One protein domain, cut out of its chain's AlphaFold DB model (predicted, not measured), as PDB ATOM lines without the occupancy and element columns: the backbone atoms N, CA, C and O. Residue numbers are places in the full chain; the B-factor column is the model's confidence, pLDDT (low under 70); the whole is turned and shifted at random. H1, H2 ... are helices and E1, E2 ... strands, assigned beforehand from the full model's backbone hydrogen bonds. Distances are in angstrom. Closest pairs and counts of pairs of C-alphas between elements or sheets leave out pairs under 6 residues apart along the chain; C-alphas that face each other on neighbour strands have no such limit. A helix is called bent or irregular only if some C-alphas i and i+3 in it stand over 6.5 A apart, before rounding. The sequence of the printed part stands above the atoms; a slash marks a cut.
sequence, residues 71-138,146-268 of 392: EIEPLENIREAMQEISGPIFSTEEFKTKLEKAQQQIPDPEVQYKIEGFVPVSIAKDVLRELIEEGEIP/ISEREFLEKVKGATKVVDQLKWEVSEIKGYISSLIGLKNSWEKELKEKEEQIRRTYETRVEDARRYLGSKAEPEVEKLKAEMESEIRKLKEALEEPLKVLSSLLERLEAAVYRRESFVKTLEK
ATOM      1  N   GLU A  71     -44.682  31.779  -7.343       95.38
ATOM      2  CA  GLU A  71     -45.711  32.672  -6.837       95.38
ATOM      3  C   GLU A  71     -45.269  34.110  -7.084       95.38
ATOM      4  O   GLU A  71     -44.227  34.533  -6.580       95.38
ATOM      5  N   ILE A  72     -46.010  34.848  -7.905       96.38
ATOM      6  CA  ILE A  72     -45.687  36.237  -8.249       96.38
ATOM      7  C   ILE A  72     -46.959  37.044  -8.439       96.38
ATOM      8  O   ILE A  72     -48.004  36.526  -8.825       96.38
ATOM      9  N   GLU A  73     -46.834  38.343  -8.211       96.06
ATOM     10  CA  GLU A  73     -47.838  39.318  -8.600       96.06
ATOM     11  C   GLU A  73     -47.897  39.428 -10.127       96.06
ATOM     12  O   GLU A  73     -46.836  39.439 -10.767       96.06
ATOM     13  N   PRO A  74     -49.086  39.565 -10.734       94.44
ATOM     14  CA  PRO A  74     -49.183  39.861 -12.153       94.44
ATOM     15  C   PRO A  74     -48.501  41.194 -12.468       94.44
ATOM     16  O   PRO A  74     -48.672  42.190 -11.763       94.44
ATOM     17  N   LEU A  75     -47.726  41.223 -13.550       94.81
ATOM     18  CA  LEU A  75     -46.991  42.421 -13.950       94.81
ATOM     19  C   LEU A  75     -47.920  43.599 -14.261       94.81
ATOM     20  O   LEU A  75     -47.575  44.735 -13.956       94.81
ATOM     21  N   GLU A  76     -49.095  43.336 -14.834       94.94
ATOM     22  CA  GLU A  76     -50.039  44.389 -15.215       94.94
ATOM     23  C   GLU A  76     -50.528  45.185 -13.998       94.94
ATOM     24  O   GLU A  76     -50.525  46.410 -14.031       94.94
ATOM     25  N   ASN A  77     -50.795  44.516 -12.873       95.94
ATOM     26  CA  ASN A  77     -51.116  45.180 -11.607       95.94
ATOM     27  C   ASN A  77     -49.986  46.098 -11.124       95.94
ATOM     28  O   ASN A  77     -50.239  47.191 -10.622       95.94
ATOM     29  N   ILE A  78     -48.728  45.670 -11.288       96.44
ATOM     30  CA  ILE A  78     -47.571  46.513 -10.968       96.44
ATOM     31  C   ILE A  78     -47.541  47.729 -11.898       96.44
ATOM     32  O   ILE A  78     -47.325  48.841 -11.426       96.44
ATOM     33  N   ARG A  79     -47.791  47.561 -13.201       96.50
ATOM     34  CA  ARG A  79     -47.828  48.689 -14.146       96.50
ATOM     35  C   ARG A  79     -48.909  49.696 -13.805       96.50
ATOM     36  O   ARG A  79     -48.617  50.888 -13.781       96.50
ATOM     37  N   GLU A  80     -50.123  49.230 -13.537       94.94
ATOM     38  CA  GLU A  80     -51.249  50.080 -13.143       94.94
ATOM     39  C   GLU A  80     -50.917  50.868 -11.870       94.94
ATOM     40  O   GLU A  80     -51.090  52.087 -11.835       94.94
ATOM     41  N   ALA A  81     -50.325  50.204 -10.871       94.88
ATOM     42  CA  ALA A  81     -49.845  50.849  -9.651       94.88
ATOM     43  C   ALA A  81     -48.791  51.931  -9.929       94.88
ATOM     44  O   ALA A  81     -48.815  53.007  -9.331       94.88
ATOM     45  N   MET A  82     -47.865  51.683 -10.856       94.88
ATOM     46  CA  MET A  82     -46.848  52.673 -11.219       94.88
ATOM     47  C   MET A  82     -47.419  53.828 -12.038       94.88
ATOM     48  O   MET A  82     -46.966  54.963 -11.882       94.88
ATOM     49  N   GLN A  83     -48.432  53.576 -12.869       91.69
ATOM     50  CA  GLN A  83     -49.155  54.624 -13.583       91.69
ATOM     51  C   GLN A  83     -49.918  55.540 -12.621       91.69
ATOM     52  O   GLN A  83     -49.911  56.751 -12.825       91.69
ATOM     53  N   GLU A  84     -50.497  55.006 -11.542       90.31
ATOM     54  CA  GLU A  84     -51.187  55.801 -10.515       90.31
ATOM     55  C   GLU A  84     -50.254  56.816  -9.832       90.31
ATOM     56  O   GLU A  84     -50.644  57.949  -9.538       90.31
ATOM     57  N   ILE A  85     -48.998  56.422  -9.607       89.00
ATOM     58  CA  ILE A  85     -47.966  57.284  -9.012       89.00
ATOM     59  C   ILE A  85     -47.361  58.223 -10.065       89.00
ATOM     60  O   ILE A  85     -46.808  59.272  -9.729       89.00
ATOM     61  N   SER A  86     -47.464  57.870 -11.350       78.44
ATOM     62  CA  SER A  86     -46.921  58.672 -12.439       78.44
ATOM     63  C   SER A  86     -47.715  59.968 -12.641       78.44
ATOM     64  O   SER A  86     -48.944  59.989 -12.659       78.44
ATOM     65  N   GLY A  87     -46.994  61.077 -12.799       70.69
ATOM     66  CA  GLY A  87     -47.573  62.400 -13.021       70.69
ATOM     67  C   GLY A  87     -47.130  63.425 -11.977       70.69
ATOM     68  O   GLY A  87     -46.430  63.093 -11.020       70.69
ATOM     69  N   PRO A  88     -47.491  64.700 -12.177       66.81
ATOM     70  CA  PRO A  88     -47.185  65.736 -11.207       66.81
ATOM     71  C   PRO A  88     -47.948  65.474  -9.901       66.81
ATOM     72  O   PRO A  88     -49.127  65.118  -9.909       66.81
ATOM     73  N   ILE A  89     -47.243  65.629  -8.785       66.88
ATOM     74  CA  ILE A  89     -47.783  65.527  -7.431       66.88
ATOM     75  C   ILE A  89     -47.795  66.943  -6.871       66.88
ATOM     76  O   ILE A  89     -46.740  67.569  -6.764       66.88
ATOM     77  N   PHE A  90     -48.978  67.456  -6.539       65.81
ATOM     78  CA  PHE A  90     -49.137  68.861  -6.157       65.81
ATOM     79  C   PHE A  90     -49.286  69.060  -4.644       65.81
ATOM     80  O   PHE A  90     -49.202  70.190  -4.165       65.81
ATOM     81  N   SER A  91     -49.491  67.982  -3.877       78.94
ATOM     82  CA  SER A  91     -49.562  68.026  -2.413       78.94
ATOM     83  C   SER A  91     -49.150  66.708  -1.753       78.94
ATOM     84  O   SER A  91     -49.192  65.643  -2.369       78.94
ATOM     85  N   THR A  92     -48.801  66.778  -0.468       80.19
ATOM     86  CA  THR A  92     -48.432  65.612   0.346       80.19
ATOM     87  C   THR A  92     -49.589  64.622   0.540       80.19
ATOM     88  O   THR A  92     -49.372  63.414   0.508       80.19
ATOM     89  N   GLU A  93     -50.826  65.112   0.673       85.38
ATOM     90  CA  GLU A  93     -52.027  64.266   0.793       85.38
ATOM     91  C   GLU A  93     -52.363  63.546  -0.517       85.38
ATOM     92  O   GLU A  93     -52.689  62.358  -0.519       85.38
ATOM     93  N   GLU A  94     -52.228  64.242  -1.651       87.19
ATOM     94  CA  GLU A  94     -52.378  63.618  -2.968       87.19
ATOM     95  C   GLU A  94     -51.324  62.522  -3.163       87.19
ATOM     96  O   GLU A  94     -51.644  61.433  -3.641       87.19
ATOM     97  N   PHE A  95     -50.082  62.784  -2.743       86.69
ATOM     98  CA  PHE A  95     -49.009  61.803  -2.830       86.69
ATOM     99  C   PHE A  95     -49.320  60.543  -2.026       86.69
ATOM    100  O   PHE A  95     -49.260  59.438  -2.561       86.69
ATOM    101  N   LYS A  96     -49.690  60.722  -0.753       89.19
ATOM    102  CA  LYS A  96     -50.066  59.629   0.140       89.19
ATOM    103  C   LYS A  96     -51.195  58.794  -0.462       89.19
ATOM    104  O   LYS A  96     -51.057  57.581  -0.567       89.19
ATOM    105  N   THR A  97     -52.252  59.450  -0.934       91.69
ATOM    106  CA  THR A  97     -53.413  58.782  -1.541       91.69
ATOM    107  C   THR A  97     -53.017  57.940  -2.758       91.69
ATOM    108  O   THR A  97     -53.433  56.788  -2.876       91.69
ATOM    109  N   LYS A  98     -52.181  58.487  -3.653       92.75
ATOM    110  CA  LYS A  98     -51.680  57.761  -4.832       92.75
ATOM    111  C   LYS A  98     -50.839  56.545  -4.441       92.75
ATOM    112  O   LYS A  98     -51.013  55.479  -5.023       92.75
ATOM    113  N   LEU A  99     -49.967  56.679  -3.440       92.81
ATOM    114  CA  LEU A  99     -49.146  55.574  -2.939       92.81
ATOM    115  C   LEU A  99     -49.986  54.464  -2.295       92.81
ATOM    116  O   LEU A  99     -49.767  53.290  -2.583       92.81
ATOM    117  N   GLU A 100     -50.958  54.822  -1.456       93.06
ATOM    118  CA  GLU A 100     -51.855  53.859  -0.808       93.06
ATOM    119  C   GLU A 100     -52.691  53.098  -1.843       93.06
ATOM    120  O   GLU A 100     -52.818  51.874  -1.771       93.06
ATOM    121  N   LYS A 101     -53.207  53.801  -2.857       93.81
ATOM    122  CA  LYS A 101     -53.955  53.180  -3.954       93.81
ATOM    123  C   LYS A 101     -53.076  52.247  -4.791       93.81
ATOM    124  O   LYS A 101     -53.482  51.118  -5.056       93.81
ATOM    125  N   ALA A 102     -51.861  52.671  -5.133       94.44
ATOM    126  CA  ALA A 102     -50.891  51.830  -5.831       94.44
ATOM    127  C   ALA A 102     -50.544  50.564  -5.030       94.44
ATOM    128  O   ALA A 102     -50.455  49.470  -5.586       94.44
ATOM    129  N   GLN A 103     -50.410  50.679  -3.706       92.44
ATOM    130  CA  GLN A 103     -50.171  49.528  -2.840       92.44
ATOM    131  C   GLN A 103     -51.349  48.543  -2.852       92.44
ATOM    132  O   GLN A 103     -51.121  47.337  -2.870       92.44
ATOM    133  N   GLN A 104     -52.591  49.031  -2.876       92.69
ATOM    134  CA  GLN A 104     -53.791  48.185  -2.942       92.69
ATOM    135  C   GLN A 104     -53.972  47.494  -4.302       92.69
ATOM    136  O   GLN A 104     -54.560  46.419  -4.364       92.69
ATOM    137  N   GLN A 105     -53.473  48.093  -5.385       93.81
ATOM    138  CA  GLN A 105     -53.576  47.533  -6.739       93.81
ATOM    139  C   GLN A 105     -52.663  46.332  -6.972       93.81
ATOM    140  O   GLN A 105     -52.968  45.489  -7.816       93.81
ATOM    141  N   ILE A 106     -51.553  46.245  -6.238       95.00
ATOM    142  CA  ILE A 106     -50.670  45.084  -6.275       95.00
ATOM    143  C   ILE A 106     -51.300  44.015  -5.362       95.00
ATOM    144  O   ILE A 106     -51.442  44.271  -4.164       95.00
ATOM    145  N   PRO A 107     -51.708  42.841  -5.880       93.81
ATOM    146  CA  PRO A 107     -52.233  41.750  -5.060       93.81
ATOM    147  C   PRO A 107     -51.101  40.979  -4.373       93.81
ATOM    148  O   PRO A 107     -49.919  41.178  -4.667       93.81
ATOM    149  N   ASP A 108     -51.446  40.111  -3.428       94.50
ATOM    150  CA  ASP A 108     -50.486  39.137  -2.904       94.50
ATOM    151  C   ASP A 108     -50.031  38.176  -4.018       94.50
ATOM    152  O   ASP A 108     -50.758  37.970  -4.995       94.50
ATOM    153  N   PRO A 109     -48.810  37.619  -3.930       95.06
ATOM    154  CA  PRO A 109     -48.311  36.706  -4.945       95.06
ATOM    155  C   PRO A 109     -49.166  35.432  -5.001       95.06
ATOM    156  O   PRO A 109     -49.446  34.811  -3.980       95.06
ATOM    157  N   GLU A 110     -49.524  35.016  -6.213       94.25
ATOM    158  CA  GLU A 110     -50.293  33.795  -6.469       94.25
ATOM    159  C   GLU A 110     -49.498  32.837  -7.354       94.25
ATOM    160  O   GLU A 110     -48.611  33.258  -8.102       94.25
ATOM    161  N   VAL A 111     -49.819  31.540  -7.295       93.31
ATOM    162  CA  VAL A 111     -49.150  30.512  -8.106       93.31
ATOM    163  C   VAL A 111     -49.431  30.761  -9.589       93.31
ATOM    164  O   VAL A 111     -50.501  30.432 -10.094       93.31
ATOM    165  N   GLN A 112     -48.438  31.293 -10.300       90.62
ATOM    166  CA  GLN A 112     -48.501  31.510 -11.748       90.62
ATOM    167  C   GLN A 112     -47.907  30.334 -12.526       90.62
ATOM    168  O   GLN A 112     -48.373  29.995 -13.612       90.62
ATOM    169  N   TYR A 113     -46.881  29.683 -11.969       90.62
ATOM    170  CA  TYR A 113     -46.220  28.551 -12.616       90.62
ATOM    171  C   TYR A 113     -46.000  27.406 -11.640       90.62
ATOM    172  O   TYR A 113     -45.635  27.617 -10.485       90.62
ATOM    173  N   LYS A 114     -46.177  26.179 -12.135       92.81
ATOM    174  CA  LYS A 114     -45.974  24.937 -11.389       92.81
ATOM    175  C   LYS A 114     -45.245  23.926 -12.272       92.81
ATOM    176  O   LYS A 114     -45.732  23.581 -13.347       92.81
ATOM    177  N   ILE A 115     -44.089  23.448 -11.820       94.50
ATOM    178  CA  ILE A 115     -43.294  22.428 -12.510       94.50
ATOM    179  C   ILE A 115     -43.134  21.233 -11.579       94.50
ATOM    180  O   ILE A 115     -42.322  21.239 -10.652       94.50
ATOM    181  N   GLU A 116     -43.941  20.213 -11.828       94.94
ATOM    182  CA  GLU A 116     -43.893  18.950 -11.097       94.94
ATOM    183  C   GLU A 116     -42.765  18.067 -11.630       94.94
ATOM    184  O   GLU A 116     -42.446  18.095 -12.819       94.94
ATOM    185  N   GLY A 117     -42.152  17.295 -10.741       94.50
ATOM    186  CA  GLY A 117     -40.999  16.449 -11.028       94.50
ATOM    187  C   GLY A 117     -39.679  17.211 -11.177       94.50
ATOM    188  O   GLY A 117     -38.654  16.587 -11.423       94.50
ATOM    189  N   PHE A 118     -39.647  18.538 -11.033       94.75
ATOM    190  CA  PHE A 118     -38.397  19.298 -11.123       94.75
ATOM    191  C   PHE A 118     -37.674  19.342  -9.779       94.75
ATOM    192  O   PHE A 118     -38.178  19.933  -8.822       94.75
ATOM    193  N   VAL A 119     -36.454  18.802  -9.731       93.25
ATOM    194  CA  VAL A 119     -35.582  18.894  -8.553       93.25
ATOM    195  C   VAL A 119     -34.530  19.987  -8.775       93.25
ATOM    196  O   VAL A 119     -33.663  19.844  -9.641       93.25
ATOM    197  N   PRO A 120     -34.546  21.089  -7.999       90.94
ATOM    198  CA  PRO A 120     -33.546  22.141  -8.131       90.94
ATOM    199  C   PRO A 120     -32.114  21.620  -7.982       90.94
ATOM    200  O   PRO A 120     -31.767  20.985  -6.985       90.94
ATOM    201  N   VAL A 121     -31.241  21.980  -8.929       88.06
ATOM    202  CA  VAL A 121     -29.832  21.541  -8.946       88.06
ATOM    203  C   VAL A 121     -29.113  21.862  -7.640       88.06
ATOM    204  O   VAL A 121     -28.307  21.069  -7.175       88.06
ATOM    205  N   SER A 122     -29.399  23.011  -7.015       84.69
ATOM    206  CA  SER A 122     -28.797  23.383  -5.726       84.69
ATOM    207  C   SER A 122     -29.088  22.394  -4.604       84.69
ATOM    208  O   SER A 122     -28.275  22.299  -3.698       84.69
ATOM    209  N   ILE A 123     -30.213  21.686  -4.678       82.94
ATOM    210  CA  ILE A 123     -30.624  20.685  -3.697       82.94
ATOM    211  C   ILE A 123     -29.996  19.329  -4.055       82.94
ATOM    212  O   ILE A 123     -29.506  18.623  -3.188       82.94
ATOM    213  N   ALA A 124     -29.919  18.997  -5.345       82.94
ATOM    214  CA  ALA A 124     -29.376  17.725  -5.830       82.94
ATOM    215  C   ALA A 124     -27.847  17.573  -5.760       82.94
ATOM    216  O   ALA A 124     -27.333  16.474  -5.958       82.94
ATOM    217  N   LYS A 125     -27.100  18.640  -5.446       77.75
ATOM    218  CA  LYS A 125     -25.629  18.583  -5.331       77.75
ATOM    219  C   LYS A 125     -25.133  17.551  -4.322       77.75
ATOM    220  O   LYS A 125     -24.050  17.009  -4.524       77.75
ATOM    221  N   ASP A 126     -25.890  17.304  -3.259       69.50
ATOM    222  CA  ASP A 126     -25.461  16.404  -2.190       69.50
ATOM    223  C   ASP A 126     -25.578  14.937  -2.606       69.50
ATOM    224  O   ASP A 126     -24.672  14.153  -2.345       69.50
ATOM    225  N   VAL A 127     -26.615  14.594  -3.374       72.69
ATOM    226  CA  VAL A 127     -26.786  13.249  -3.943       72.69
ATOM    227  C   VAL A 127     -25.621  12.872  -4.864       72.69
ATOM    228  O   VAL A 127     -25.139  11.745  -4.818       72.69
ATOM    229  N   LEU A 128     -25.101  13.824  -5.645       73.06
ATOM    230  CA  LEU A 128     -23.940  13.590  -6.518       73.06
ATOM    231  C   LEU A 128     -22.664  13.217  -5.761       73.06
ATOM    232  O   LEU A 128     -21.778  12.579  -6.325       73.06
ATOM    233  N   ARG A 129     -22.535  13.661  -4.508       66.81
ATOM    234  CA  ARG A 129     -21.341  13.402  -3.695       66.81
ATOM    235  C   ARG A 129     -21.336  12.003  -3.093       66.81
ATOM    236  O   ARG A 129     -20.280  11.555  -2.659       66.81
ATOM    237  N   GLU A 130     -22.487  11.339  -3.059       63.97
ATOM    238  CA  GLU A 130     -22.713  10.106  -2.306       63.97
ATOM    239  C   GLU A 130     -23.013   8.894  -3.201       63.97
ATOM    240  O   GLU A 130     -23.669   7.960  -2.755       63.97
ATOM    241  N   LEU A 131     -22.542   8.870  -4.454       58.81
ATOM    242  CA  LEU A 131     -22.670   7.688  -5.319       58.81
ATOM    243  C   LEU A 131     -21.983   6.478  -4.650       58.81
ATOM    244  O   LEU A 131     -20.757   6.441  -4.542       58.81
ATOM    245  N   ILE A 132     -22.779   5.525  -4.154       51.59
ATOM    246  CA  ILE A 132     -22.330   4.337  -3.413       51.59
ATOM    247  C   ILE A 132     -22.629   3.074  -4.237       51.59
ATOM    248  O   ILE A 132     -23.770   2.836  -4.613       51.59
ATOM    249  N   GLU A 133     -21.600   2.246  -4.430       43.56
ATOM    250  CA  GLU A 133     -21.651   0.785  -4.634       43.56
ATOM    251  C   GLU A 133     -21.069   0.156  -3.340       43.56
ATOM    252  O   GLU A 133     -20.193   0.758  -2.720       43.56
ATOM    253  N   GLU A 134     -21.424  -1.008  -2.796       45.56
ATOM    254  CA  GLU A 134     -22.366  -2.084  -3.106       45.56
ATOM    255  C   GLU A 134     -22.659  -2.833  -1.777       45.56
ATOM    256  O   GLU A 134     -21.874  -2.753  -0.824       45.56
ATOM    257  N   GLY A 135     -23.748  -3.613  -1.739       51.38
ATOM    258  CA  GLY A 135     -24.108  -4.528  -0.644       51.38
ATOM    259  C   GLY A 135     -25.523  -4.295  -0.120       51.38
ATOM    260  O   GLY A 135     -25.701  -3.897   1.028       51.38
ATOM    261  N   GLU A 136     -26.537  -4.498  -0.965       67.56
ATOM    262  CA  GLU A 136     -27.882  -3.996  -0.687       67.56
ATOM    263  C   GLU A 136     -28.901  -5.067  -0.304       67.56
ATOM    264  O   GLU A 136     -29.046  -6.113  -0.937       67.56
ATOM    265  N   ILE A 137     -29.713  -4.727   0.695       73.00
ATOM    266  CA  ILE A 137     -31.069  -5.261   0.802       73.00
ATOM    267  C   ILE A 137     -31.836  -4.755  -0.424       73.00
ATOM    268  O   ILE A 137     -31.860  -3.535  -0.626       73.00
ATOM    269  N   PRO A 138     -32.461  -5.639  -1.223       82.00
ATOM    270  CA  PRO A 138     -33.216  -5.222  -2.391       82.00
ATOM    271  C   PRO A 138     -34.358  -4.298  -1.971       82.00
ATOM    272  O   PRO A 138     -35.141  -4.628  -1.076       82.00
ATOM    273  N   ILE A 146     -45.429  10.695 -12.988       94.44
ATOM    274  CA  ILE A 146     -45.339  11.681 -14.062       94.44
ATOM    275  C   ILE A 146     -44.496  11.094 -15.188       94.44
ATOM    276  O   ILE A 146     -43.454  10.476 -14.952       94.44
ATOM    277  N   SER A 147     -44.953  11.273 -16.427       94.62
ATOM    278  CA  SER A 147     -44.207  10.815 -17.602       94.62
ATOM    279  C   SER A 147     -43.064  11.771 -17.953       94.62
ATOM    280  O   SER A 147     -43.160  12.980 -17.743       94.62
ATOM    281  N   GLU A 148     -41.995  11.251 -18.565       94.38
ATOM    282  CA  GLU A 148     -40.904  12.097 -19.080       94.38
ATOM    283  C   GLU A 148     -41.423  13.146 -20.060       94.38
ATOM    284  O   GLU A 148     -41.017  14.302 -20.010       94.38
ATOM    285  N   ARG A 149     -42.352  12.752 -20.939       94.81
ATOM    286  CA  ARG A 149     -42.943  13.652 -21.929       94.81
ATOM    287  C   ARG A 149     -43.644  14.833 -21.263       94.81
ATOM    288  O   ARG A 149     -43.402  15.972 -21.649       94.81
ATOM    289  N   GLU A 150     -44.478  14.560 -20.265       94.94
ATOM    290  CA  GLU A 150     -45.197  15.593 -19.517       94.94
ATOM    291  C   GLU A 150     -44.228  16.545 -18.802       94.94
ATOM    292  O   GLU A 150     -44.381  17.764 -18.880       94.94
ATOM    293  N   PHE A 151     -43.193  16.004 -18.157       94.69
ATOM    294  CA  PHE A 151     -42.149  16.808 -17.526       94.69
ATOM    295  C   PHE A 151     -41.420  17.706 -18.536       94.69
ATOM    296  O   PHE A 151     -41.278  18.909 -18.309       94.69
ATOM    297  N   LEU A 152     -40.993  17.147 -19.672       93.81
ATOM    298  CA  LEU A 152     -40.287  17.883 -20.722       93.81
ATOM    299  C   LEU A 152     -41.146  19.014 -21.298       93.81
ATOM    300  O   LEU A 152     -40.638  20.116 -21.507       93.81
ATOM    301  N   GLU A 153     -42.442  18.782 -21.519       93.44
ATOM    302  CA  GLU A 153     -43.381  19.816 -21.970       93.44
ATOM    303  C   GLU A 153     -43.504  20.955 -20.934       93.44
ATOM    304  O   GLU A 153     -43.391  22.129 -21.307       93.44
ATOM    305  N   LYS A 154     -43.625  20.633 -19.635       93.25
ATOM    306  CA  LYS A 154     -43.673  21.624 -18.539       93.25
ATOM    307  C   LYS A 154     -42.383  22.447 -18.444       93.25
ATOM    308  O   LYS A 154     -42.440  23.676 -18.388       93.25
ATOM    309  N   VAL A 155     -41.216  21.802 -18.484       92.88
ATOM    310  CA  VAL A 155     -39.911  22.490 -18.437       92.88
ATOM    311  C   VAL A 155     -39.689  23.342 -19.686       92.88
ATOM    312  O   VAL A 155     -39.191  24.465 -19.583       92.88
ATOM    313  N   LYS A 156     -40.110  22.883 -20.870       91.75
ATOM    314  CA  LYS A 156     -40.058  23.695 -22.096       91.75
ATOM    315  C   LYS A 156     -40.935  24.941 -21.997       91.75
ATOM    316  O   LYS A 156     -40.540  26.017 -22.437       91.75
ATOM    317  N   GLY A 157     -42.130  24.806 -21.424       91.31
ATOM    318  CA  GLY A 157     -42.999  25.946 -21.133       91.31
ATOM    319  C   GLY A 157     -42.321  26.934 -20.184       91.31
ATOM    320  O   GLY A 157     -42.224  28.120 -20.487       91.31
ATOM    321  N   ALA A 158     -41.763  26.434 -19.084       92.00
ATOM    322  CA  ALA A 158     -41.114  27.265 -18.078       92.00
ATOM    323  C   ALA A 158     -39.820  27.939 -18.568       92.00
ATOM    324  O   ALA A 158     -39.533  29.074 -18.200       92.00
ATOM    325  N   THR A 159     -39.043  27.282 -19.427       89.00
ATOM    326  CA  THR A 159     -37.837  27.884 -20.022       89.00
ATOM    327  C   THR A 159     -38.168  29.030 -20.971       89.00
ATOM    328  O   THR A 159     -37.427  30.004 -20.992       89.00
ATOM    329  N   LYS A 160     -39.303  28.989 -21.682       89.31
ATOM    330  CA  LYS A 160     -39.794  30.150 -22.451       89.31
ATOM    331  C   LYS A 160     -40.187  31.319 -21.547       89.31
ATOM    332  O   LYS A 160     -39.953  32.472 -21.887       89.31
ATOM    333  N   VAL A 161     -40.760  31.017 -20.384       92.25
ATOM    334  CA  VAL A 161     -41.162  32.016 -19.381       92.25
ATOM    335  C   VAL A 161     -39.949  32.725 -18.771       92.25
ATOM    336  O   VAL A 161     -40.054  33.889 -18.403       92.25
ATOM    337  N   VAL A 162     -38.776  32.085 -18.708       93.19
ATOM    338  CA  VAL A 162     -37.551  32.708 -18.171       93.19
ATOM    339  C   VAL A 162     -37.214  34.028 -18.869       93.19
ATOM    340  O   VAL A 162     -36.859  34.991 -18.189       93.19
ATOM    341  N   ASP A 163     -37.338  34.100 -20.194       92.00
ATOM    342  CA  ASP A 163     -37.029  35.329 -20.934       92.00
ATOM    343  C   ASP A 163     -38.025  36.445 -20.612       92.00
ATOM    344  O   ASP A 163     -37.621  37.591 -20.398       92.00
ATOM    345  N   GLN A 164     -39.307  36.094 -20.479       94.50
ATOM    346  CA  GLN A 164     -40.330  37.018 -20.003       94.50
ATOM    347  C   GLN A 164     -39.962  37.532 -18.608       94.50
ATOM    348  O   GLN A 164     -39.822  38.736 -18.429       94.50
ATOM    349  N   LEU A 165     -39.699  36.646 -17.642       96.81
ATOM    350  CA  LEU A 165     -39.373  37.032 -16.265       96.81
ATOM    351  C   LEU A 165     -38.151  37.952 -16.170       96.81
ATOM    352  O   LEU A 165     -38.144  38.870 -15.355       96.81
ATOM    353  N   LYS A 166     -37.118  37.745 -16.996       97.06
ATOM    354  CA  LYS A 166     -35.945  38.640 -17.045       97.06
ATOM    355  C   LYS A 166     -36.307  40.047 -17.508       97.06
ATOM    356  O   LYS A 166     -35.772  41.029 -16.988       97.06
ATOM    357  N   TRP A 167     -37.203  40.141 -18.484       97.25
ATOM    358  CA  TRP A 167     -37.726  41.420 -18.930       97.25
ATOM    359  C   TRP A 167     -38.585  42.080 -17.844       97.25
ATOM    360  O   TRP A 167     -38.329  43.235 -17.512       97.25
ATOM    361  N   GLU A 168     -39.488  41.331 -17.199       97.56
ATOM    362  CA  GLU A 168     -40.298  41.835 -16.076       97.56
ATOM    363  C   GLU A 168     -39.419  42.359 -14.934       97.56
ATOM    364  O   GLU A 168     -39.657  43.435 -14.400       97.56
ATOM    365  N   VAL A 169     -38.353  41.634 -14.581       98.31
ATOM    366  CA  VAL A 169     -37.371  42.073 -13.576       98.31
ATOM    367  C   VAL A 169     -36.738  43.407 -13.964       98.31
ATOM    368  O   VAL A 169     -36.566  44.277 -13.110       98.31
ATOM    369  N   SER A 170     -36.378  43.575 -15.237       98.19
ATOM    370  CA  SER A 170     -35.765  44.813 -15.727       98.19
ATOM    371  C   SER A 170     -36.747  45.985 -15.655       98.19
ATOM    372  O   SER A 170     -36.371  47.074 -15.225       98.19
ATOM    373  N   GLU A 171     -38.008  45.746 -16.010       97.88
ATOM    374  CA  GLU A 171     -39.086  46.730 -15.920       97.88
ATOM    375  C   GLU A 171     -39.357  47.143 -14.465       97.88
ATOM    376  O   GLU A 171     -39.301  48.332 -14.141       97.88
ATOM    377  N   ILE A 172     -39.527  46.176 -13.556       98.25
ATOM    378  CA  ILE A 172     -39.765  46.442 -12.129       98.25
ATOM    379  C   ILE A 172     -38.580  47.191 -11.499       98.25
ATOM    380  O   ILE A 172     -38.781  48.132 -10.731       98.25
ATOM    381  N   LYS A 173     -37.332  46.857 -11.858       98.38
ATOM    382  CA  LYS A 173     -36.148  47.622 -11.417       98.38
ATOM    383  C   LYS A 173     -36.157  49.069 -11.920       98.38
ATOM    384  O   LYS A 173     -35.695  49.965 -11.206       98.38
ATOM    385  N   GLY A 174     -36.693  49.318 -13.114       97.69
ATOM    386  CA  GLY A 174     -36.921  50.668 -13.633       97.69
ATOM    387  C   GLY A 174     -37.909  51.464 -12.773       97.69
ATOM    388  O   GLY A 174     -37.659  52.630 -12.451       97.69
ATOM    389  N   TYR A 175     -38.982  50.814 -12.321       96.50
ATOM    390  CA  TYR A 175     -39.945  51.408 -11.394       96.50
ATOM    391  C   TYR A 175     -39.341  51.699 -10.022       96.50
ATOM    392  O   TYR A 175     -39.453  52.824  -9.538       96.50
ATOM    393  N   ILE A 176     -38.613  50.741  -9.441       97.38
ATOM    394  CA  ILE A 176     -37.875  50.928  -8.182       97.38
ATOM    395  C   ILE A 176     -36.944  52.141  -8.284       97.38
ATOM    396  O   ILE A 176     -36.958  53.013  -7.420       97.38
ATOM    397  N   SER A 177     -36.182  52.246  -9.376       96.75
ATOM    398  CA  SER A 177     -35.258  53.366  -9.595       96.75
ATOM    399  C   SER A 177     -35.989  54.712  -9.658       96.75
ATOM    400  O   SER A 177     -35.537  55.692  -9.064       96.75
ATOM    401  N   SER A 178     -37.144  54.755 -10.327       93.25
ATOM    402  CA  SER A 178     -37.992  55.952 -10.402       93.25
ATOM    403  C   SER A 178     -38.536  56.359  -9.029       93.25
ATOM    404  O   SER A 178     -38.468  57.530  -8.660       93.25
ATOM    405  N   LEU A 179     -39.014  55.395  -8.237       92.94
ATOM    406  CA  LEU A 179     -39.537  55.627  -6.889       92.94
ATOM    407  C   LEU A 179     -38.448  56.058  -5.897       92.94
ATOM    408  O   LEU A 179     -38.692  56.935  -5.068       92.94
ATOM    409  N   ILE A 180     -37.230  55.518  -6.005       94.38
ATOM    410  CA  ILE A 180     -36.066  55.994  -5.239       94.38
ATOM    411  C   ILE A 180     -35.734  57.443  -5.618       94.38
ATOM    412  O   ILE A 180     -35.478  58.271  -4.743       94.38
ATOM    413  N   GLY A 181     -35.770  57.777  -6.912       91.31
ATOM    414  CA  GLY A 181     -35.601  59.153  -7.380       91.31
ATOM    415  C   GLY A 181     -36.645  60.097  -6.782       91.31
ATOM    416  O   GLY A 181     -36.296  61.167  -6.279       91.31
ATOM    417  N   LEU A 182     -37.909  59.668  -6.764       87.94
ATOM    418  CA  LEU A 182     -39.010  60.409  -6.156       87.94
ATOM    419  C   LEU A 182     -38.781  60.617  -4.654       87.94
ATOM    420  O   LEU A 182     -38.847  61.751  -4.182       87.94
ATOM    421  N   LYS A 183     -38.428  59.553  -3.922       88.50
ATOM    422  CA  LYS A 183     -38.084  59.612  -2.493       88.50
ATOM    423  C   LYS A 183     -37.012  60.668  -2.218       88.50
ATOM    424  O   LYS A 183     -37.222  61.562  -1.403       88.50
ATOM    425  N   ASN A 184     -35.902  60.608  -2.953       90.38
ATOM    426  CA  ASN A 184     -34.782  61.533  -2.790       90.38
ATOM    427  C   ASN A 184     -35.176  62.989  -3.091       90.38
ATOM    428  O   ASN A 184     -34.706  63.905  -2.415       90.38
ATOM    429  N   SER A 185     -36.035  63.216  -4.091       86.94
ATOM    430  CA  SER A 185     -36.544  64.555  -4.418       86.94
ATOM    431  C   SER A 185     -37.360  65.144  -3.267       86.94
ATOM    432  O   SER A 185     -37.138  66.290  -2.883       86.94
ATOM    433  N   TRP A 186     -38.256  64.354  -2.674       83.25
ATOM    434  CA  TRP A 186     -39.082  64.788  -1.544       83.25
ATOM    435  C   TRP A 186     -38.274  64.993  -0.264       83.25
ATOM    436  O   TRP A 186     -38.479  65.976   0.444       83.25
ATOM    437  N   GLU A 187     -37.306  64.120   0.018       86.12
ATOM    438  CA  GLU A 187     -36.380  64.310   1.141       86.12
ATOM    439  C   GLU A 187     -35.549  65.593   0.988       86.12
ATOM    440  O   GLU A 187     -35.222  66.251   1.980       86.12
ATOM    441  N   LYS A 188     -35.210  65.972  -0.250       88.44
ATOM    442  CA  LYS A 188     -34.533  67.237  -0.544       88.44
ATOM    443  C   LYS A 188     -35.464  68.436  -0.343       88.44
ATOM    444  O   LYS A 188     -35.070  69.373   0.347       88.44
ATOM    445  N   GLU A 189     -36.683  68.392  -0.881       83.69
ATOM    446  CA  GLU A 189     -37.682  69.457  -0.709       83.69
ATOM    447  C   GLU A 189     -38.015  69.688   0.774       83.69
ATOM    448  O   GLU A 189     -38.107  70.831   1.222       83.69
ATOM    449  N   LEU A 190     -38.120  68.611   1.560       84.50
ATOM    450  CA  LEU A 190     -38.296  68.682   3.010       84.50
ATOM    451  C   LEU A 190     -37.171  69.490   3.669       84.50
ATOM    452  O   LEU A 190     -37.443  70.435   4.407       84.50
ATOM    453  N   LYS A 191     -35.909  69.159   3.370       89.00
ATOM    454  CA  LYS A 191     -34.744  69.868   3.925       89.00
ATOM    455  C   LYS A 191     -34.720  71.341   3.521       89.00
ATOM    456  O   LYS A 191     -34.400  72.189   4.350       89.00
ATOM    457  N   GLU A 192     -35.059  71.650   2.271       90.44
ATOM    458  CA  GLU A 192     -35.117  73.030   1.775       90.44
ATOM    459  C   GLU A 192     -36.213  73.843   2.486       90.44
ATOM    460  O   GLU A 192     -35.957  74.974   2.906       90.44
ATOM    461  N   LYS A 193     -37.401  73.261   2.704       88.50
ATOM    462  CA  LYS A 193     -38.492  73.906   3.456       88.50
ATOM    463  C   LYS A 193     -38.161  74.088   4.936       88.50
ATOM    464  O   LYS A 193     -38.431  75.155   5.482       88.50
ATOM    465  N   GLU A 194     -37.547  73.096   5.582       91.25
ATOM    466  CA  GLU A 194     -37.078  73.227   6.970       91.25
ATOM    467  C   GLU A 194     -36.108  74.402   7.125       91.25
ATOM    468  O   GLU A 194     -36.242  75.208   8.046       91.25
ATOM    469  N   GLU A 195     -35.154  74.526   6.204       94.25
ATOM    470  CA  GLU A 195     -34.180  75.613   6.192       94.25
ATOM    471  C   GLU A 195     -34.840  76.975   5.923       94.25
ATOM    472  O   GLU A 195     -34.505  77.971   6.566       94.25
ATOM    473  N   GLN A 196     -35.822  77.036   5.018       94.19
ATOM    474  CA  GLN A 196     -36.586  78.258   4.760       94.19
ATOM    475  C   GLN A 196     -37.372  78.719   5.997       94.19
ATOM    476  O   GLN A 196     -37.371  79.915   6.312       94.19
ATOM    477  N   ILE A 197     -38.012  77.788   6.714       93.88
ATOM    478  CA  ILE A 197     -38.706  78.079   7.976       93.88
ATOM    479  C   ILE A 197     -37.702  78.625   8.996       93.88
ATOM    480  O   ILE A 197     -37.933  79.699   9.553       93.88
ATOM    481  N   ARG A 198     -36.551  77.961   9.183       95.12
ATOM    482  CA  ARG A 198     -35.502  78.427  10.109       95.12
ATOM    483  C   ARG A 198     -35.060  79.852   9.812       95.12
ATOM    484  O   ARG A 198     -35.155  80.694  10.696       95.12
ATOM    485  N   ARG A 199     -34.694  80.160   8.565       95.81
ATOM    486  CA  ARG A 199     -34.262  81.514   8.163       95.81
ATOM    487  C   ARG A 199     -35.333  82.575   8.401       95.81
ATOM    488  O   ARG A 199     -35.033  83.688   8.838       95.81
ATOM    489  N   THR A 200     -36.590  82.233   8.120       96.00
ATOM    490  CA  THR A 200     -37.734  83.130   8.337       96.00
ATOM    491  C   THR A 200     -37.879  83.467   9.821       96.00
ATOM    492  O   THR A 200     -38.044  84.632  10.186       96.00
ATOM    493  N   TYR A 201     -37.778  82.464  10.693       95.69
ATOM    494  CA  TYR A 201     -37.887  82.654  12.136       95.69
ATOM    495  C   TYR A 201     -36.640  83.285  12.764       95.69
ATOM    496  O   TYR A 201     -36.784  84.108  13.663       95.69
ATOM    497  N   GLU A 202     -35.440  82.988  12.267       94.31
ATOM    498  CA  GLU A 202     -34.196  83.656  12.669       94.31
ATOM    499  C   GLU A 202     -34.275  85.164  12.416       94.31
ATOM    500  O   GLU A 202     -34.008  85.950  13.324       94.31
ATOM    501  N   THR A 203     -34.763  85.569  11.238       94.94
ATOM    502  CA  THR A 203     -34.980  86.986  10.900       94.94
ATOM    503  C   THR A 203     -35.977  87.640  11.866       94.94
ATOM    504  O   THR A 203     -35.709  88.702  12.423       94.94
ATOM    505  N   ARG A 204     -37.108  86.971  12.150       94.12
ATOM    506  CA  ARG A 204     -38.112  87.459  13.119       94.12
ATOM    507  C   ARG A 204     -37.542  87.587  14.537       94.12
ATOM    508  O   ARG A 204     -37.904  88.513  15.258       94.12
ATOM    509  N   VAL A 205     -36.661  86.672  14.944       93.12
ATOM    510  CA  VAL A 205     -35.977  86.698  16.247       93.12
ATOM    511  C   VAL A 205     -34.992  87.865  16.331       93.12
ATOM    512  O   VAL A 205     -34.940  88.541  17.361       93.12
ATOM    513  N   GLU A 206     -34.222  88.123  15.274       92.88
ATOM    514  CA  GLU A 206     -33.324  89.281  15.199       92.88
ATOM    515  C   GLU A 206     -34.094  90.603  15.283       92.88
ATOM    516  O   GLU A 206     -33.733  91.472  16.083       92.88
ATOM    517  N   ASP A 207     -35.200  90.725  14.546       93.25
ATOM    518  CA  ASP A 207     -36.074  91.896  14.607       93.25
ATOM    519  C   ASP A 207     -36.669  92.082  16.010       93.25
ATOM    520  O   ASP A 207     -36.593  93.176  16.577       93.25
ATOM    521  N   ALA A 208     -37.190  91.019  16.632       91.75
ATOM    522  CA  ALA A 208     -37.719  91.080  17.996       91.75
ATOM    523  C   ALA A 208     -36.662  91.579  18.995       91.75
ATOM    524  O   ALA A 208     -36.941  92.463  19.811       91.75
ATOM    525  N   ARG A 209     -35.421  91.084  18.895       91.88
ATOM    526  CA  ARG A 209     -34.288  91.549  19.714       91.88
ATOM    527  C   ARG A 209     -33.964  93.021  19.476       91.88
ATOM    528  O   ARG A 209     -33.713  93.750  20.434       91.88
ATOM    529  N   ARG A 210     -34.001  93.468  18.220       92.19
ATOM    530  CA  ARG A 210     -33.707  94.852  17.832       92.19
ATOM    531  C   ARG A 210     -34.768  95.841  18.318       92.19
ATOM    532  O   ARG A 210     -34.409  96.920  18.782       92.19
ATOM    533  N   TYR A 211     -36.052  95.491  18.219       92.00
ATOM    534  CA  TYR A 211     -37.161  96.399  18.533       92.00
ATOM    535  C   TYR A 211     -37.601  96.366  20.002       92.00
ATOM    536  O   TYR A 211     -38.012  97.397  20.532       92.00
ATOM    537  N   LEU A 212     -37.513  95.214  20.677       88.69
ATOM    538  CA  LEU A 212     -37.979  95.054  22.064       88.69
ATOM    539  C   LEU A 212     -36.855  95.176  23.104       88.69
ATOM    540  O   LEU A 212     -37.143  95.322  24.298       88.69
ATOM    541  N   GLY A 213     -35.585  95.128  22.685       85.56
ATOM    542  CA  GLY A 213     -34.426  95.286  23.563       85.56
ATOM    543  C   GLY A 213     -34.466  94.331  24.761       85.56
ATOM    544  O   GLY A 213     -34.574  93.118  24.601       85.56
ATOM    545  N   SER A 214     -34.443  94.873  25.983       81.38
ATOM    546  CA  SER A 214     -34.450  94.082  27.225       81.38
ATOM    547  C   SER A 214     -35.752  93.309  27.494       81.38
ATOM    548  O   SER A 214     -35.803  92.538  28.447       81.38
ATOM    549  N   LYS A 215     -36.811  93.518  26.699       86.75
ATOM    550  CA  LYS A 215     -38.085  92.780  26.783       86.75
ATOM    551  C   LYS A 215     -38.244  91.720  25.686       86.75
ATOM    552  O   LYS A 215     -39.324  91.156  25.561       86.75
ATOM    553  N   ALA A 216     -37.210  91.470  24.880       88.38
ATOM    554  CA  ALA A 216     -37.303  90.571  23.730       88.38
ATOM    555  C   ALA A 216     -37.423  89.084  24.103       88.38
ATOM    556  O   ALA A 216     -38.004  88.324  23.336       88.38
ATOM    557  N   GLU A 217     -36.899  88.664  25.259       90.62
ATOM    558  CA  GLU A 217     -36.728  87.238  25.584       90.62
ATOM    559  C   GLU A 217     -38.027  86.406  25.515       90.62
ATOM    560  O   GLU A 217     -38.015  85.378  24.837       90.62
ATOM    561  N   PRO A 218     -39.174  86.851  26.074       92.81
ATOM    562  CA  PRO A 218     -40.426  86.095  25.972       92.81
ATOM    563  C   PRO A 218     -40.933  85.935  24.530       92.81
ATOM    564  O   PRO A 218     -41.486  84.896  24.175       92.81
ATOM    565  N   GLU A 219     -40.739  86.949  23.680       92.56
ATOM    566  CA  GLU A 219     -41.141  86.879  22.270       92.56
ATOM    567  C   GLU A 219     -40.194  85.967  21.477       92.56
ATOM    568  O   GLU A 219     -40.636  85.197  20.630       92.56
ATOM    569  N   VAL A 220     -38.893  85.983  21.789       92.50
ATOM    570  CA  VAL A 220     -37.904  85.080  21.181       92.50
ATOM    571  C   VAL A 220     -38.201  83.618  21.518       92.50
ATOM    572  O   VAL A 220     -38.141  82.772  20.626       92.50
ATOM    573  N   GLU A 221     -38.534  83.304  22.772       93.50
ATOM    574  CA  GLU A 221     -38.936  81.948  23.170       93.50
ATOM    575  C   GLU A 221     -40.190  81.488  22.423       93.50
ATOM    576  O   GLU A 221     -40.218  80.382  21.879       93.50
ATOM    577  N   LYS A 222     -41.198  82.360  22.319       94.88
ATOM    578  CA  LYS A 222     -42.422  82.081  21.565       94.88
ATOM    579  C   LYS A 222     -42.134  81.807  20.086       94.88
ATOM    580  O   LYS A 222     -42.608  80.806  19.554       94.88
ATOM    581  N   LEU A 223     -41.324  82.644  19.434       94.12
ATOM    582  CA  LEU A 223     -40.934  82.467  18.030       94.12
ATOM    583  C   LEU A 223     -40.174  81.156  17.801       94.12
ATOM    584  O   LEU A 223     -40.427  80.468  16.814       94.12
ATOM    585  N   LYS A 224     -39.277  80.769  18.715       93.69
ATOM    586  CA  LYS A 224     -38.580  79.476  18.638       93.69
ATOM    587  C   LYS A 224     -39.542  78.297  18.783       93.69
ATOM    588  O   LYS A 224     -39.454  77.353  18.003       93.69
ATOM    589  N   ALA A 225     -40.479  78.362  19.728       95.00
ATOM    590  CA  ALA A 225     -41.486  77.317  19.908       95.00
ATOM    591  C   ALA A 225     -42.419  77.196  18.686       95.00
ATOM    592  O   ALA A 225     -42.756  76.087  18.268       95.00
ATOM    593  N   GLU A 226     -42.808  78.324  18.080       95.62
ATOM    594  CA  GLU A 226     -43.565  78.355  16.824       95.62
ATOM    595  C   GLU A 226     -42.778  77.700  15.677       95.62
ATOM    596  O   GLU A 226     -43.319  76.823  15.002       95.62
ATOM    597  N   MET A 227     -41.498  78.055  15.511       95.81
ATOM    598  CA  MET A 227     -40.601  77.467  14.509       95.81
ATOM    599  C   MET A 227     -40.488  75.945  14.664       95.81
ATOM    600  O   MET A 227     -40.665  75.204  13.697       95.81
ATOM    601  N   GLU A 228     -40.202  75.461  15.876       94.88
ATOM    602  CA  GLU A 228     -40.090  74.026  16.154       94.88
ATOM    603  C   GLU A 228     -41.408  73.294  15.889       94.88
ATOM    604  O   GLU A 228     -41.411  72.201  15.321       94.88
ATOM    605  N   SER A 229     -42.537  73.905  16.257       95.56
ATOM    606  CA  SER A 229     -43.866  73.369  15.970       95.56
ATOM    607  C   SER A 229     -44.140  73.291  14.464       95.56
ATOM    608  O   SER A 229     -44.709  72.301  14.005       95.56
ATOM    609  N   GLU A 230     -43.765  74.305  13.684       94.75
ATOM    610  CA  GLU A 230     -43.969  74.318  12.231       94.75
ATOM    611  C   GLU A 230     -43.094  73.278  11.521       94.75
ATOM    612  O   GLU A 230     -43.604  72.490  10.724       94.75
ATOM    613  N   ILE A 231     -41.811  73.184  11.890       92.25
ATOM    614  CA  ILE A 231     -40.903  72.137  11.397       92.25
ATOM    615  C   ILE A 231     -41.434  70.746  11.754       92.25
ATOM    616  O   ILE A 231     -41.409  69.845  10.918       92.25
ATOM    617  N   ARG A 232     -41.934  70.554  12.981       93.06
ATOM    618  CA  ARG A 232     -42.499  69.266  13.403       93.06
ATOM    619  C   ARG A 232     -43.713  68.885  12.555       93.06
ATOM    620  O   ARG A 232     -43.742  67.771  12.045       93.06
ATOM    621  N   LYS A 233     -44.659  69.804  12.338       90.62
ATOM    622  CA  LYS A 233     -45.835  69.559  11.482       90.62
ATOM    623  C   LYS A 233     -45.443  69.211  10.046       90.62
ATOM    624  O   LYS A 233     -46.051  68.331   9.448       90.62
ATOM    625  N   LEU A 234     -44.427  69.882   9.500       88.12
ATOM    626  CA  LEU A 234     -43.905  69.583   8.167       88.12
ATOM    627  C   LEU A 234     -43.331  68.158   8.089       88.12
ATOM    628  O   LEU A 234     -43.627  67.434   7.140       88.12
ATOM    629  N   LYS A 235     -42.541  67.754   9.092       87.62
ATOM    630  CA  LYS A 235     -41.993  66.394   9.186       87.62
ATOM    631  C   LYS A 235     -43.094  65.349   9.308       87.62
ATOM    632  O   LYS A 235     -43.103  64.406   8.526       87.62
ATOM    633  N   GLU A 236     -44.032  65.550  10.231       87.25
ATOM    634  CA  GLU A 236     -45.172  64.649  10.452       87.25
ATOM    635  C   GLU A 236     -46.007  64.477   9.173       87.25
ATOM    636  O   GLU A 236     -46.392  63.359   8.837       87.25
ATOM    637  N   ALA A 237     -46.227  65.554   8.409       84.62
ATOM    638  CA  ALA A 237     -46.975  65.493   7.155       84.62
ATOM    639  C   ALA A 237     -46.292  64.617   6.089       84.62
ATOM    640  O   ALA A 237     -46.977  63.959   5.310       84.62
ATOM    641  N   LEU A 238     -44.957  64.603   6.036       83.56
ATOM    642  CA  LEU A 238     -44.186  63.867   5.026       83.56
ATOM    643  C   LEU A 238     -43.766  62.463   5.468       83.56
ATOM    644  O   LEU A 238     -43.504  61.610   4.620       83.56
ATOM    645  N   GLU A 239     -43.726  62.206   6.773       85.56
ATOM    646  CA  GLU A 239     -43.318  60.921   7.334       85.56
ATOM    647  C   GLU A 239     -44.216  59.775   6.850       85.56
ATOM    648  O   GLU A 239     -43.717  58.742   6.404       85.56
ATOM    649  N   GLU A 240     -45.534  59.969   6.882       86.94
ATOM    650  CA  GLU A 240     -46.501  58.947   6.473       86.94
ATOM    651  C   GLU A 240     -46.386  58.573   4.980       86.94
ATOM    652  O   GLU A 240     -46.169  57.394   4.692       86.94
ATOM    653  N   PRO A 241     -46.426  59.511   4.010       88.75
ATOM    654  CA  PRO A 241     -46.182  59.168   2.608       88.75
ATOM    655  C   PRO A 241     -44.825  58.485   2.370       88.75
ATOM    656  O   PRO A 241     -44.745  57.540   1.585       88.75
ATOM    657  N   LEU A 242     -43.753  58.902   3.058       88.38
ATOM    658  CA  LEU A 242     -42.434  58.266   2.923       88.38
ATOM    659  C   LEU A 242     -42.405  56.829   3.470       88.38
ATOM    660  O   LEU A 242     -41.696  55.981   2.910       88.38
ATOM    661  N   LYS A 243     -43.176  56.528   4.523       90.50
ATOM    662  CA  LYS A 243     -43.373  55.154   5.016       90.50
ATOM    663  C   LYS A 243     -44.105  54.299   3.987       90.50
ATOM    664  O   LYS A 243     -43.619  53.215   3.668       90.50
ATOM    665  N   VAL A 244     -45.212  54.795   3.425       92.12
ATOM    666  CA  VAL A 244     -45.973  54.068   2.390       92.12
ATOM    667  C   VAL A 244     -45.094  53.808   1.162       92.12
ATOM    668  O   VAL A 244     -45.026  52.681   0.676       92.12
ATOM    669  N   LEU A 245     -44.329  54.810   0.713       92.94
ATOM    670  CA  LEU A 245     -43.374  54.662  -0.389       92.94
ATOM    671  C   LEU A 245     -42.302  53.605  -0.097       92.94
ATOM    672  O   LEU A 245     -41.960  52.815  -0.974       92.94
ATOM    673  N   SER A 246     -41.764  53.581   1.125       92.81
ATOM    674  CA  SER A 246     -40.746  52.598   1.515       92.81
ATOM    675  C   SER A 246     -41.324  51.177   1.550       92.81
ATOM    676  O   SER A 246     -40.695  50.262   1.030       92.81
ATOM    677  N   SER A 247     -42.553  51.003   2.046       94.62
ATOM    678  CA  SER A 247     -43.257  49.713   1.998       94.62
ATOM    679  C   SER A 247     -43.519  49.244   0.561       94.62
ATOM    680  O   SER A 247     -43.348  48.067   0.242       94.62
ATOM    681  N   LEU A 248     -43.886  50.165  -0.335       95.38
ATOM    682  CA  LEU A 248     -44.063  49.857  -1.751       95.38
ATOM    683  C   LEU A 248     -42.744  49.427  -2.415       95.38
ATOM    684  O   LEU A 248     -42.740  48.466  -3.182       95.38
ATOM    685  N   LEU A 249     -41.626  50.091  -2.097       96.31
ATOM    686  CA  LEU A 249     -40.292  49.699  -2.571       96.31
ATOM    687  C   LEU A 249     -39.929  48.277  -2.129       96.31
ATOM    688  O   LEU A 249     -39.582  47.459  -2.979       96.31
ATOM    689  N   GLU A 250     -40.081  47.957  -0.841       96.81
ATOM    690  CA  GLU A 250     -39.826  46.610  -0.308       96.81
ATOM    691  C   GLU A 250     -40.668  45.548  -1.029       96.81
ATOM    692  O   GLU A 250     -40.182  44.465  -1.370       96.81
ATOM    693  N   ARG A 251     -41.932  45.868  -1.325       96.06
ATOM    694  CA  ARG A 251     -42.826  44.971  -2.060       96.06
ATOM    695  C   ARG A 251     -42.341  44.705  -3.487       96.06
ATOM    696  O   ARG A 251     -42.336  43.553  -3.922       96.06
ATOM    697  N   LEU A 252     -41.905  45.742  -4.204       97.69
ATOM    698  CA  LEU A 252     -41.353  45.598  -5.555       97.69
ATOM    699  C   LEU A 252     -40.009  44.855  -5.552       97.69
ATOM    700  O   LEU A 252     -39.761  44.034  -6.435       97.69
ATOM    701  N   GLU A 253     -39.156  45.082  -4.553       98.12
ATOM    702  CA  GLU A 253     -37.904  44.338  -4.374       98.12
ATOM    703  C   GLU A 253     -38.166  42.846  -4.134       98.12
ATOM    704  O   GLU A 253     -37.524  41.989  -4.749       98.12
ATOM    705  N   ALA A 254     -39.166  42.514  -3.315       97.38
ATOM    706  CA  ALA A 254     -39.599  41.134  -3.126       97.38
ATOM    707  C   ALA A 254     -40.143  40.518  -4.433       97.38
ATOM    708  O   ALA A 254     -39.851  39.355  -4.736       97.38
ATOM    709  N   ALA A 255     -40.868  41.300  -5.244       97.38
ATOM    710  CA  ALA A 255     -41.373  40.875  -6.552       97.38
ATOM    711  C   ALA A 255     -40.244  40.589  -7.556       97.38
ATOM    712  O   ALA A 255     -40.340  39.626  -8.326       97.38
ATOM    713  N   VAL A 256     -39.155  41.367  -7.519       98.31
ATOM    714  CA  VAL A 256     -37.916  41.094  -8.267       98.31
ATOM    715  C   VAL A 256     -37.263  39.805  -7.771       98.31
ATOM    716  O   VAL A 256     -36.971  38.919  -8.575       98.31
ATOM    717  N   TYR A 257     -37.073  39.669  -6.457       97.81
ATOM    718  CA  TYR A 257     -36.393  38.518  -5.862       97.81
ATOM    719  C   TYR A 257     -37.070  37.187  -6.217       97.81
ATOM    720  O   TYR A 257     -36.390  36.237  -6.613       97.81
ATOM    721  N   ARG A 258     -38.408  37.108  -6.131       96.19
ATOM    722  CA  ARG A 258     -39.165  35.889  -6.476       96.19
ATOM    723  C   ARG A 258     -38.932  35.461  -7.929       96.19
ATOM    724  O   ARG A 258     -38.637  34.292  -8.183       96.19
ATOM    725  N   ARG A 259     -38.966  36.414  -8.868       97.25
ATOM    726  CA  ARG A 259     -38.708  36.171 -10.298       97.25
ATOM    727  C   ARG A 259     -37.266  35.735 -10.554       97.25
ATOM    728  O   ARG A 259     -37.039  34.717 -11.207       97.25
ATOM    729  N   GLU A 260     -36.288  36.457 -10.010       97.00
ATOM    730  CA  GLU A 260     -34.864  36.138 -10.181       97.00
ATOM    731  C   GLU A 260     -34.497  34.772  -9.585       97.00
ATOM    732  O   GLU A 260     -33.728  34.015 -10.186       97.00
ATOM    733  N   SER A 261     -35.064  34.422  -8.427       94.00
ATOM    734  CA  SER A 261     -34.844  33.128  -7.775       94.00
ATOM    735  C   SER A 261     -35.312  31.961  -8.652       94.00
ATOM    736  O   SER A 261     -34.595  30.964  -8.809       94.00
ATOM    737  N   PHE A 262     -36.476  32.097  -9.292       94.06
ATOM    738  CA  PHE A 262     -36.996  31.087 -10.212       94.06
ATOM    739  C   PHE A 262     -36.174  30.987 -11.499       94.06
ATOM    740  O   PHE A 262     -35.792  29.882 -11.892       94.06
ATOM    741  N   VAL A 263     -35.793  32.124 -12.097       94.94
ATOM    742  CA  VAL A 263     -34.872  32.164 -13.249       94.94
ATOM    743  C   VAL A 263     -33.574  31.424 -12.920       94.94
ATOM    744  O   VAL A 263     -33.193  30.480 -13.611       94.94
ATOM    745  N   LYS A 264     -32.936  31.764 -11.796       93.38
ATOM    746  CA  LYS A 264     -31.693  31.125 -11.340       93.38
ATOM    747  C   LYS A 264     -31.856  29.627 -11.074       93.38
ATOM    748  O   LYS A 264     -30.882  28.878 -11.178       93.38
ATOM    749  N   THR A 265     -33.051  29.191 -10.691       91.25
ATOM    750  CA  THR A 265     -33.366  27.779 -10.461       91.25
ATOM    751  C   THR A 265     -33.437  27.005 -11.778       91.25
ATOM    752  O   THR A 265     -32.844  25.931 -11.862       91.25
ATOM    753  N   LEU A 266     -34.068  27.566 -12.814       90.88
ATOM    754  CA  LEU A 266     -34.229  26.928 -14.130       90.88
ATOM    755  C   LEU A 266     -33.019  27.035 -15.065       90.88
ATOM    756  O   LEU A 266     -32.896  26.251 -16.006       90.88
ATOM    757  N   GLU A 267     -32.137  28.010 -14.858       89.69
ATOM    758  CA  GLU A 267     -30.949  28.178 -15.702       89.69
ATOM    759  C   GLU A 267     -29.768  27.301 -15.287       89.69
ATOM    760  O   GLU A 267     -28.848  27.089 -16.076       89.69
ATOM    761  N   LYS A 268     -29.777  26.765 -14.063       88.62
ATOM    762  CA  LYS A 268     -28.741  25.831 -13.620       88.62
ATOM    763  C   LYS A 268     -28.933  24.477 -14.294       88.62
ATOM    764  O   LYS A 268     -29.982  23.860 -14.150       88.62
TER     765      LYS A 268
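What this domain is: This is residues 71 to 138 and 146 to 268 of the 392 residues of an uncharacterized protein of Candidatus Korarchaeota archaeon (UniProt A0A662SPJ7). Look first for one very long helical hairpin, H4 and the bent helix H5 side by side, with the short helical hairpin of H1 and H2 packed on its middle stretch. Far from the turn between H4 and H5, strand E1 runs beside H4, and residues 123 to 138, of which 123 to 129 belong to H3, stick out as a thin arm. H1, H2, H4 and arm H5b make an up-and-down bundle of four, each running against the one before it in the chain. The printed part has 191 residues with five named helices and one named strand, in the order H1, H2, E1, H3, H4, H5, and is mostly helix. It is extended, with a radius of gyration of the C-alphas of 28.3 A and spans of 103 by 41 by 20 A.

Where its parts are: Find C-alpha 148 at (-40.904, 12.097, -19.080); from there H4, residues 148 to 215, runs 92.8 A to C-alpha 215 at (-38.085, 92.780, 26.783). H4 is irregular, with C-alphas 211 and 214 9.4 A apart, and has a kink of 57 degrees near residue 209. H5, residues 217 to 267, was assigned as one helix by its hydrogen bonds but is bent, with C-alphas 237 and 240 6.6 A apart. Its arms are H5a, residues 217 to 237, 30.3 A, and H5b, residues 240 to 267, 41.0 A, ending at (-30.949, 28.178, -15.702). Look before the cut for H1, residues 75 to 85, H2, residues 92 to 105, E1, residues 110 to 116, and H3, residues 121 to 129. H3 is only just irregular: C-alphas 123 and 126 are 6.9 A apart.

How they stand to each other: H4 and H5a form a hairpin at 12 degrees, a shallow tilt, closest at C-alphas 205 and 220, 5.5 A. H4 touches H5b with residues 158 to 183 alone, opposite ways at 23 degrees, closest at C-alphas 169 and 256, 5.4 A. H5b touches H2 with residues 240 to 248 alone, closest at C-alphas 96 and 241, 4.6 A. H1 and H2 form a hairpin, closest at C-alphas 81 and 102, 4.1 A. H1 and H4 only just touch, with 3 pairs of C-alphas within 8 A, closest at 82 and 175, 7.0 A. E1 pairs with no named strand; its closest C-alpha to H4 is that of Ile 115, 6.1 A from Lys 154. H3 is close to but not clearly touching H5b, closest at C-alphas 121 and 265, 7.3 A. In H1, H2 and H5a every O i to N i+4 pair is within hydrogen-bond range; H4 has 60 of 64, H5b 23 of 24, and H3 2 of 5 beside 3 of 6 O i to N i+3 pairs.

The domain as a whole: The two farthest C-alphas, those of Pro 138 and Tyr 211, are 103.8 A apart. Residues 139 to 145 are not printed, and C-alphas 138 and 146 stand 23.9 A apart across the cut. Of the links printed whole, no link is long. Confidence is under 70 at residues 88 to 90, 126 and 129 to 136.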